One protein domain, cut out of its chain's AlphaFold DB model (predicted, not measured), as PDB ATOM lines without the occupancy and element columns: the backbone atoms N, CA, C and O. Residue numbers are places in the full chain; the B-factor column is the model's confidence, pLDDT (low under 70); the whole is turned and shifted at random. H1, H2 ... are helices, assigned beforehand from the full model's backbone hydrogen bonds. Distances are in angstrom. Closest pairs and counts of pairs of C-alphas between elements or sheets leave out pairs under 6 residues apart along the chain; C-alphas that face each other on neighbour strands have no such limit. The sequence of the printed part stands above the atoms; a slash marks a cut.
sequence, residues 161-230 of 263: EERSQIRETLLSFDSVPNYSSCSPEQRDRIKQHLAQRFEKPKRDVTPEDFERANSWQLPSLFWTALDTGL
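What this domain is: This is residues 161 to 230 of the 263 residues of the protein "XerD/XerC family integrase" of Haloarculaceae archaeon HSR12-2 (UniProt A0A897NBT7). Picture a loose rod with a pair of helices at each end: H1 and H4 lie side by side and run opposite ways at one end, while at the other H2 stands across the rod's length, with the short helix H3 next to it. Two stretches of chain bridge the ends, residues 173 to 183 from H1 to H2 and residues 214 to 216 from H3 to H4. The printed part has 70 residues with four named helices, in the order H1, H2, H3, H4, and no named strand; the class is all helix. The whole is loose, with a radius of gyration of the C-alphas of 14.6 A, and spans 42 by 21 by 17 A.

How they stand to each other: Start with H1, residues 161 to 172, and look ahead to H4, residues 217 to 228. The two touch, with residues 167 to 171 of H1 alone and residues 218 to 223 of H4 alone; their closest C-alphas, those of Leu 170 and Pro 219, are 5.7 A apart. They run opposite ways at a shallow tilt of 24 degrees. Then compare H2, residues 184 to 197, with H3, residues 207 to 213. These only just touch, with 3 pairs of C-alphas within 8 A and with residue 194 of H2 alone; the closest C-alphas, those of Leu 194 and Asp 209, are 7.2 A apart. They run the same way at a steep tilt of 51 degrees. H1 is apart from H2 and from H3, and H4 is apart from H2 and from H3. Read the backbone O and N atoms of H1, H2, H3 and H4: every O i to N i+4 pair is within hydrogen-bond range.

Where its parts are: Find C-alpha 161 at (-1.519, -17.615, -45.176); from there H1 runs 17.1 A to C-alpha 172. Next find C-alpha 184 at (-39.435, -20.911, -51.029), where H2, the longest helix with 14 residues, begins; it runs 19.7 A to C-alpha 197. H3, seven residues from Pro 207 to Ala 213, follows. H4 begins at Gln 217 and runs 16.1 A to C-alpha 228 at (-4.880, -4.282, -32.430).

The domain as a whole: Look for the two C-alphas farthest apart, those of Pro 184 and Gly 229, at 43.7 A; the outline is a rod. The link from H1 to H2, 11 residues, is long, that from H2 to H3, 9 residues, is short, and that from H3 to H4, 3 residues, is tight. The printed part has no cut. In the B-factor column the mean pLDDT of the printed part is 92.1, and no printed residue is under 70.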
ATOM      1  N   GLU A 161      -0.691 -16.612 -44.524       93.06
ATOM      2  CA  GLU A 161      -1.519 -17.615 -45.176       93.06
ATOM      3  C   GLU A 161      -2.605 -18.128 -44.224       93.06
ATOM      4  O   GLU A 161      -3.786 -18.105 -44.568       93.06
ATOM      5  N   GLU A 162      -2.240 -18.504 -42.995       92.31
ATOM      6  CA  GLU A 162      -3.200 -18.951 -41.978       92.31
ATOM      7  C   GLU A 162      -4.175 -17.838 -41.587       92.31
ATOM      8  O   GLU A 162      -5.375 -18.080 -41.470       92.31
ATOM      9  N   ARG A 163      -3.705 -16.591 -41.455       90.56
ATOM     10  CA  ARG A 163      -4.590 -15.440 -41.195       90.56
ATOM     11  C   ARG A 163      -5.602 -15.236 -42.321       90.56
ATOM     12  O   ARG A 163      -6.763 -14.933 -42.043       90.56
ATOM     13  N   SER A 164      -5.182 -15.416 -43.572       91.06
ATOM     14  CA  SER A 164      -6.060 -15.310 -44.743       91.06
ATOM     15  C   SER A 164      -7.122 -16.412 -44.736       91.06
ATOM     16  O   SER A 164      -8.310 -16.118 -44.858       91.06
ATOM     17  N   GLN A 165      -6.722 -17.656 -44.460       93.62
ATOM     18  CA  GLN A 165      -7.644 -18.789 -44.333       93.62
ATOM     19  C   GLN A 165      -8.646 -18.598 -43.190       93.62
ATOM     20  O   GLN A 165      -9.840 -18.842 -43.366       93.62
ATOM     21  N   ILE A 166      -8.191 -18.114 -42.029       92.00
ATOM     22  CA  ILE A 166      -9.066 -17.804 -40.890       92.00
ATOM     23  C   ILE A 166     -10.075 -16.726 -41.291       92.00
ATOM     24  O   ILE A 166     -11.270 -16.880 -41.039       92.00
ATOM     25  N   ARG A 167      -9.625 -15.654 -41.952       90.25
ATOM     26  CA  ARG A 167     -10.494 -14.559 -42.399       90.25
ATOM     27  C   ARG A 167     -11.582 -15.039 -43.358       90.25
ATOM     28  O   ARG A 167     -12.742 -14.690 -43.162       90.25
ATOM     29  N   GLU A 168     -11.230 -15.828 -44.365       92.19
ATOM     30  CA  GLU A 168     -12.189 -16.374 -45.333       92.19
ATOM     31  C   GLU A 168     -13.153 -17.373 -44.686       92.19
ATOM     32  O   GLU A 168     -14.359 -17.353 -44.948       92.19
ATOM     33  N   THR A 169     -12.642 -18.197 -43.769       94.19
ATOM     34  CA  THR A 169     -13.466 -19.136 -43.007       94.19
ATOM     35  C   THR A 169     -14.494 -18.387 -42.168       94.19
ATOM     36  O   THR A 169     -15.672 -18.706 -42.230       94.19
ATOM     37  N   LEU A 170     -14.098 -17.341 -41.440       92.19
ATOM     38  CA  LEU A 170     -15.011 -16.563 -40.596       92.19
ATOM     39  C   LEU A 170     -16.111 -15.839 -41.379       92.19
ATOM     40  O   LEU A 170     -17.198 -15.650 -40.841       92.19
ATOM     41  N   LEU A 171     -15.857 -15.449 -42.631       90.88
ATOM     42  CA  LEU A 171     -16.873 -14.830 -43.489       90.88
ATOM     43  C   LEU A 171     -17.981 -15.807 -43.901       90.88
ATOM     44  O   LEU A 171     -19.095 -15.378 -44.188       90.88
ATOM     45  N   SER A 172     -17.679 -17.105 -43.946       89.38
ATOM     46  CA  SER A 172     -18.631 -18.150 -44.339       89.38
ATOM     47  C   SER A 172     -19.147 -18.974 -43.157       89.38
ATOM     48  O   SER A 172     -20.214 -19.587 -43.255       89.38
ATOM     49  N   PHE A 173     -18.426 -18.972 -42.037       88.50
ATOM     50  CA  PHE A 173     -18.738 -19.746 -40.845       88.50
ATOM     51  C   PHE A 173     -20.108 -19.370 -40.285       88.50
ATOM     52  O   PHE A 173     -20.353 -18.219 -39.935       88.50
ATOM     53  N   ASP A 174     -20.990 -20.369 -40.186       84.06
ATOM     54  CA  ASP A 174     -22.339 -20.228 -39.621       84.06
ATOM     55  C   ASP A 174     -23.191 -19.133 -40.312       84.06
ATOM     56  O   ASP A 174     -24.147 -18.599 -39.741       84.06
ATOM     57  N   SER A 175     -22.842 -18.804 -41.561       90.00
ATOM     58  CA  SER A 175     -23.593 -17.894 -42.427       90.00
ATOM     59  C   SER A 175     -24.733 -18.629 -43.137       90.00
ATOM     60  O   SER A 175     -24.676 -19.836 -43.389       90.00
ATOM     61  N   VAL A 176     -25.789 -17.897 -43.482       93.12
ATOM     62  CA  VAL A 176     -26.907 -18.401 -44.292       93.12
ATOM     63  C   VAL A 176     -27.118 -17.487 -45.497       93.12
ATOM     64  O   VAL A 176     -26.910 -16.279 -45.384       93.12
ATOM     65  N   PRO A 177     -27.571 -18.000 -46.655       91.69
ATOM     66  CA  PRO A 177     -27.862 -17.136 -47.793       91.69
ATOM     67  C   PRO A 177     -28.894 -16.057 -47.434       91.69
ATOM     68  O   PRO A 177     -29.763 -16.272 -46.587       91.69
ATOM     69  N   ASN A 178     -28.835 -14.901 -48.101       89.00
ATOM     70  CA  ASN A 178     -29.792 -13.824 -47.859       89.00
ATOM     71  C   ASN A 178     -31.226 -14.320 -48.121       89.00
ATOM     72  O   ASN A 178     -31.482 -15.059 -49.081       89.00
ATOM     73  N   TYR A 179     -32.174 -13.876 -47.293       89.38
ATOM     74  CA  TYR A 179     -33.583 -14.244 -47.411       89.38
ATOM     75  C   TYR A 179     -34.116 -14.037 -48.838       89.38
ATOM     76  O   TYR A 179     -34.755 -14.926 -49.407       89.38
ATOM     77  N   SER A 180     -33.801 -12.893 -49.452       89.81
ATOM     78  CA  SER A 180     -34.255 -12.536 -50.800       89.81
ATOM     79  C   SER A 180     -33.685 -13.449 -51.894       89.81
ATOM     80  O   SER A 180     -34.392 -13.731 -52.856       89.81
ATOM     81  N   SER A 181     -32.477 -13.991 -51.704       90.56
ATOM     82  CA  SER A 181     -31.795 -14.862 -52.676       90.56
ATOM     83  C   SER A 181     -32.225 -16.333 -52.648       90.56
ATOM     84  O   SER A 181     -31.790 -17.112 -53.492       90.56
ATOM     85  N   CYS A 182     -33.068 -16.731 -51.692       90.88
ATOM     86  CA  CYS A 182     -33.513 -18.117 -51.532       90.88
ATOM     87  C   CYS A 182     -34.861 -18.391 -52.218       90.88
ATOM     88  O   CYS A 182     -35.788 -17.583 -52.112       90.88
ATOM     89  N   SER A 183     -35.016 -19.581 -52.807       93.44
ATOM     90  CA  SER A 183     -36.322 -20.131 -53.200       93.44
ATOM     91  C   SER A 183     -37.211 -20.402 -51.972       93.44
ATOM     92  O   SER A 183     -36.696 -20.514 -50.854       93.44
ATOM     93  N   PRO A 184     -38.540 -20.549 -52.132       93.88
ATOM     94  CA  PRO A 184     -39.435 -20.911 -51.029       93.88
ATOM     95  C   PRO A 184     -39.003 -22.177 -50.267       93.88
ATOM     96  O   PRO A 184     -38.999 -22.185 -49.038       93.88
ATOM     97  N   GLU A 185     -38.565 -23.217 -50.975       93.75
ATOM     98  CA  GLU A 185     -38.114 -24.489 -50.397       93.75
ATOM     99  C   GLU A 185     -36.788 -24.324 -49.645       93.75
ATOM    100  O   GLU A 185     -36.602 -24.886 -48.564       93.75
ATOM    101  N   GLN A 186     -35.864 -23.526 -50.193       93.69
ATOM    102  CA  GLN A 186     -34.603 -23.192 -49.528       93.69
ATOM    103  C   GLN A 186     -34.854 -22.391 -48.247       93.69
ATOM    104  O   GLN A 186     -34.290 -22.717 -47.200       93.69
ATOM    105  N   ARG A 187     -35.750 -21.394 -48.298       94.69
ATOM    106  CA  ARG A 187     -36.162 -20.618 -47.119       94.69
ATOM    107  C   ARG A 187     -36.739 -21.524 -46.047       94.69
ATOM    108  O   ARG A 187     -36.372 -21.374 -44.889       94.69
ATOM    109  N   ASP A 188     -37.610 -22.460 -46.407       94.94
ATOM    110  CA  ASP A 188     -38.241 -23.359 -45.441       94.94
ATOM    111  C   ASP A 188     -37.216 -24.231 -44.688       94.94
ATOM    112  O   ASP A 188     -37.285 -24.362 -43.460       94.94
ATOM    113  N   ARG A 189     -36.204 -24.746 -45.399       95.00
ATOM    114  CA  ARG A 189     -35.087 -25.494 -44.793       95.00
ATOM    115  C   ARG A 189     -34.241 -24.617 -43.872       95.00
ATOM    116  O   ARG A 189     -33.977 -25.003 -42.736       95.00
ATOM    117  N   ILE A 190     -33.857 -23.424 -44.325       95.62
ATOM    118  CA  ILE A 190     -33.050 -22.497 -43.517       95.62
ATOM    119  C   ILE A 190     -33.834 -22.043 -42.283       95.62
ATOM    120  O   ILE A 190     -33.286 -22.030 -41.187       95.62
ATOM    121  N   LYS A 191     -35.138 -21.762 -42.410       95.94
ATOM    122  CA  LYS A 191     -35.996 -21.420 -41.267       95.94
ATOM    123  C   LYS A 191     -36.014 -22.519 -40.213       95.94
ATOM    124  O   LYS A 191     -36.025 -22.204 -39.032       95.94
ATOM    125  N   GLN A 192     -35.997 -23.794 -40.604       96.38
ATOM    126  CA  GLN A 192     -35.894 -24.896 -39.643       96.38
ATOM    127  C   GLN A 192     -34.559 -24.877 -38.888       96.38
ATOM    128  O   GLN A 192     -34.548 -25.068 -37.675       96.38
ATOM    129  N   HIS A 193     -33.454 -24.615 -39.586       94.75
ATOM    130  CA  HIS A 193     -32.138 -24.483 -38.967       94.75
ATOM    131  C   HIS A 193     -32.068 -23.269 -38.020       94.75
ATOM    132  O   HIS A 193     -31.675 -23.407 -36.865       94.75
ATOM    133  N   LEU A 194     -32.539 -22.097 -38.460       96.00
ATOM    134  CA  LEU A 194     -32.563 -20.876 -37.645       96.00
ATOM    135  C   LEU A 194     -33.510 -20.978 -36.444       96.00
ATOM    136  O   LEU A 194     -33.219 -20.424 -35.391       96.00
ATOM    137  N   ALA A 195     -34.619 -21.708 -36.576       97.19
ATOM    138  CA  ALA A 195     -35.530 -21.998 -35.470       97.19
ATOM    139  C   ALA A 195     -34.826 -22.747 -34.331       97.19
ATOM    140  O   ALA A 195     -35.028 -22.419 -33.167       97.19
ATOM    141  N   GLN A 196     -33.976 -23.722 -34.669       95.94
ATOM    142  CA  GLN A 196     -33.155 -24.432 -33.687       95.94
ATOM    143  C   GLN A 196     -32.074 -23.512 -33.118       95.94
ATOM    144  O   GLN A 196     -31.939 -23.414 -31.903       95.94
ATOM    145  N   ARG A 197     -31.352 -22.788 -33.985       93.88
ATOM    146  CA  ARG A 197     -30.260 -21.885 -33.591       93.88
ATOM    147  C   ARG A 197     -30.704 -20.776 -32.638       93.88
ATOM    148  O   ARG A 197     -29.956 -20.409 -31.740       93.88
ATOM    149  N   PHE A 198     -31.895 -20.223 -32.846       95.44
ATOM    150  CA  PHE A 198     -32.448 -19.143 -32.027       95.44
ATOM    151  C   PHE A 198     -33.515 -19.614 -31.037       95.44
ATOM    152  O   PHE A 198     -34.188 -18.770 -30.451       95.44
ATOM    153  N   GLU A 199     -33.672 -20.933 -30.875       96.81
ATOM    154  CA  GLU A 199     -34.600 -21.567 -29.932       96.81
ATOM    155  C   GLU A 199     -36.022 -20.983 -29.990       96.81
ATOM    156  O   GLU A 199     -36.636 -20.650 -28.976       96.81
ATOM    157  N   LYS A 200     -36.568 -20.848 -31.204       97.31
ATOM    158  CA  LYS A 200     -37.909 -20.293 -31.419       97.31
ATOM    159  C   LYS A 200     -38.722 -21.076 -32.445       97.31
ATOM    160  O   LYS A 200     -38.144 -21.753 -33.295       97.31
ATOM    161  N   PRO A 201     -40.067 -21.006 -32.416       97.81
ATOM    162  CA  PRO A 201     -40.890 -21.730 -33.376       97.81
ATOM    163  C   PRO A 201     -40.550 -21.350 -34.824       97.81
ATOM    164  O   PRO A 201     -40.417 -20.175 -35.150       97.81
ATOM    165  N   LYS A 202     -40.484 -22.337 -35.729       96.88
ATOM    166  CA  LYS A 202     -40.162 -22.122 -37.158       96.88
ATOM    167  C   LYS A 202     -41.060 -21.085 -37.841       96.88
ATOM    168  O   LYS A 202     -40.600 -20.340 -38.704       96.88
ATOM    169  N   ARG A 203     -42.334 -21.027 -37.443       96.25
ATOM    170  CA  ARG A 203     -43.305 -20.036 -37.936       96.25
ATOM    171  C   ARG A 203     -42.954 -18.592 -37.553       96.25
ATOM    172  O   ARG A 203     -43.332 -17.685 -38.282       96.25
ATOM    173  N   ASP A 204     -42.194 -18.410 -36.476       97.38
ATOM    174  CA  ASP A 204     -41.774 -17.110 -35.946       97.38
ATOM    175  C   ASP A 204     -40.379 -16.710 -36.472       97.38
ATOM    176  O   ASP A 204     -39.773 -15.751 -35.990       97.38
ATOM    177  N   VAL A 205     -39.834 -17.450 -37.452       96.50
ATOM    178  CA  VAL A 205     -38.592 -17.094 -38.153       96.50
ATOM    179  C   VAL A 205     -38.892 -16.132 -39.303       96.50
ATOM    180  O   VAL A 205     -39.649 -16.430 -40.240       96.50
ATOM    181  N   THR A 206     -38.227 -14.990 -39.233       95.06
ATOM    182  CA  THR A 206     -38.415 -13.773 -40.022       95.06
ATOM    183  C   THR A 206     -37.148 -13.439 -40.821       95.06
ATOM    184  O   THR A 206     -36.099 -14.039 -40.567       95.06
ATOM    185  N   PRO A 207     -37.206 -12.536 -41.816       94.62
ATOM    186  CA  PRO A 207     -36.009 -12.061 -42.517       94.62
ATOM    187  C   PRO A 207     -34.926 -11.501 -41.580       94.62
ATOM    188  O   PRO A 207     -33.744 -11.737 -41.815       94.62
ATOM    189  N   GLU A 208     -35.309 -10.865 -40.474       94.25
ATOM    190  CA  GLU A 208     -34.396 -10.320 -39.465       94.25
ATOM    191  C   GLU A 208     -33.524 -11.412 -38.819       94.25
ATOM    192  O   GLU A 208     -32.381 -11.170 -38.439       94.25
ATOM    193  N   ASP A 209     -34.014 -12.652 -38.738       94.88
ATOM    194  CA  ASP A 209     -33.222 -13.781 -38.241       94.88
ATOM    195  C   ASP A 209     -32.148 -14.226 -39.229       94.88
ATOM    196  O   ASP A 209     -31.089 -14.693 -38.816       94.88
ATOM    197  N   PHE A 210     -32.402 -14.078 -40.531       94.81
ATOM    198  CA  PHE A 210     -31.392 -14.338 -41.555       94.81
ATOM    199  C   PHE A 210     -30.284 -13.286 -41.476       94.81
ATOM    200  O   PHE A 210     -29.112 -13.621 -41.619       94.81
ATOM    201  N   GLU A 211     -30.630 -12.027 -41.208       91.56
ATOM    202  CA  GLU A 211     -29.640 -10.970 -40.975       91.56
ATOM    203  C   GLU A 211     -28.854 -11.221 -39.685       91.56
ATOM    204  O   GLU A 211     -27.625 -11.202 -39.698       91.56
ATOM    205  N   ARG A 212     -29.544 -11.562 -38.590       90.56
ATOM    206  CA  ARG A 212     -28.914 -11.910 -37.308       90.56
ATOM    207  C   ARG A 212     -27.960 -13.099 -37.426       90.56
ATOM    208  O   ARG A 212     -26.913 -13.101 -36.785       90.56
ATOM    209  N   ALA A 213     -28.318 -14.113 -38.212       91.44
ATOM    210  CA  ALA A 213     -27.475 -15.282 -38.458       91.44
ATOM    211  C   ALA A 213     -26.158 -14.916 -39.157       91.44
ATOM    212  O   ALA A 213     -25.128 -15.516 -38.857       91.44
ATOM    213  N   ASN A 214     -26.188 -13.891 -40.013       92.25
ATOM    214  CA  ASN A 214     -25.045 -13.336 -40.740       92.25
ATOM    215  C   ASN A 214     -24.379 -12.166 -39.988       92.25
ATOM    216  O   ASN A 214     -23.959 -11.176 -40.587       92.25
ATOM    217  N   SER A 215     -24.318 -12.259 -38.659       90.25
ATOM    218  CA  SER A 215     -23.737 -11.228 -37.799       90.25
ATOM    219  C   SER A 215     -22.242 -11.015 -38.059       90.25
ATOM    220  O   SER A 215     -21.463 -11.962 -38.151       90.25
ATOM    221  N   TRP A 216     -21.817  -9.749 -38.043       91.06
ATOM    222  CA  TRP A 216     -20.406  -9.349 -38.108       91.06
ATOM    223  C   TRP A 216     -19.640  -9.559 -36.798       91.06
ATOM    224  O   TRP A 216     -18.440  -9.316 -36.751       91.06
ATOM    225  N   GLN A 217     -20.295 -10.037 -35.737       88.88
ATOM    226  CA  GLN A 217     -19.689 -10.167 -34.413       88.88
ATOM    227  C   GLN A 217     -18.382 -10.975 -34.421       88.88
ATOM    228  O   GLN A 217     -17.385 -10.503 -33.881       88.88
ATOM    229  N   LEU A 218     -18.370 -12.172 -35.018       90.00
ATOM    230  CA  LEU A 218     -17.166 -13.011 -35.065       90.00
ATOM    231  C   LEU A 218     -16.102 -12.456 -36.027       90.00
ATOM    232  O   LEU A 218     -14.963 -12.302 -35.580       90.00
ATOM    233  N   PRO A 219     -16.425 -12.094 -37.289       92.19
ATOM    234  CA  PRO A 219     -15.449 -11.468 -38.180       92.19
ATOM    235  C   PRO A 219     -14.807 -10.212 -37.582       92.19
ATOM    236  O   PRO A 219     -13.582 -10.123 -37.524       92.19
ATOM    237  N   SER A 220     -15.611  -9.274 -37.072       89.94
ATOM    238  CA  SER A 220     -15.106  -8.036 -36.472       89.94
ATOM    239  C   SER A 220     -14.252  -8.311 -35.237       89.94
ATOM    240  O   SER A 220     -13.191  -7.713 -35.107       89.94
ATOM    241  N   LEU A 221     -14.647  -9.249 -34.366       89.56
ATOM    242  CA  LEU A 221     -13.860  -9.619 -33.186       89.56
ATOM    243  C   LEU A 221     -12.461 -10.127 -33.559       89.56
ATOM    244  O   LEU A 221     -11.473  -9.678 -32.983       89.56
ATOM    245  N   PHE A 222     -12.372 -11.054 -34.515       88.69
ATOM    246  CA  PHE A 222     -11.088 -11.616 -34.939       88.69
ATOM    247  C   PHE A 222     -10.217 -10.593 -35.663       88.69
ATOM    248  O   PHE A 222      -9.020 -10.529 -35.391       88.69
ATOM    249  N   TRP A 223     -10.793  -9.783 -36.554       88.06
ATOM    250  CA  TRP A 223     -10.039  -8.741 -37.256       88.06
ATOM    251  C   TRP A 223      -9.506  -7.702 -36.281       88.06
ATOM    252  O   TRP A 223      -8.307  -7.447 -36.269       88.06
ATOM    253  N   THR A 224     -10.354  -7.195 -35.383       86.88
ATOM    254  CA  THR A 224      -9.903  -6.281 -34.333       86.88
ATOM    255  C   THR A 224      -8.811  -6.930 -33.488       86.88
ATOM    256  O   THR A 224      -7.772  -6.309 -33.296       86.88
ATOM    257  N   ALA A 225      -8.970  -8.176 -33.030       85.31
ATOM    258  CA  ALA A 225      -7.950  -8.849 -32.224       85.31
ATOM    259  C   ALA A 225      -6.599  -9.002 -32.953       85.31
ATOM    260  O   ALA A 225      -5.556  -8.782 -32.338       85.31
ATOM    261  N   LEU A 226      -6.608  -9.337 -34.249       83.94
ATOM    262  CA  LEU A 226      -5.393  -9.467 -35.062       83.94
ATOM    263  C   LEU A 226      -4.722  -8.117 -35.348       83.94
ATOM    264  O   LEU A 226      -3.494  -8.049 -35.327       83.94
ATOM    265  N   ASP A 227      -5.507  -7.069 -35.594       83.81
ATOM    266  CA  ASP A 227      -4.995  -5.747 -35.975       83.81
ATOM    267  C   ASP A 227      -4.484  -4.948 -34.772       83.81
ATOM    268  O   ASP A 227      -3.550  -4.158 -34.886       83.81
ATOM    269  N   THR A 228      -5.104  -5.139 -33.608       86.06
ATOM    270  CA  THR A 228      -4.880  -4.282 -32.430       86.06
ATOM    271  C   THR A 228      -4.175  -4.999 -31.284       86.06
ATOM    272  O   THR A 228      -3.692  -4.346 -30.363       86.06
ATOM    273  N   GLY A 229      -4.127  -6.336 -31.306       85.19
ATOM    274  CA  GLY A 229      -3.518  -7.128 -30.238       85.19
ATOM    275  C   GLY A 229      -4.207  -6.977 -28.877       85.19
ATOM    276  O   GLY A 229      -3.577  -7.255 -27.853       85.19
ATOM    277  N   LEU A 230      -5.475  -6.536 -28.844       87.12
ATOM    278  CA  LEU A 230      -6.225  -6.372 -27.599       87.12
ATOM    279  C   LEU A 230      -6.256  -7.678 -26.807       87.12
ATOM    280  O   LEU A 230      -6.605  -8.749 -27.312       87.12
TER     281      LEU A 230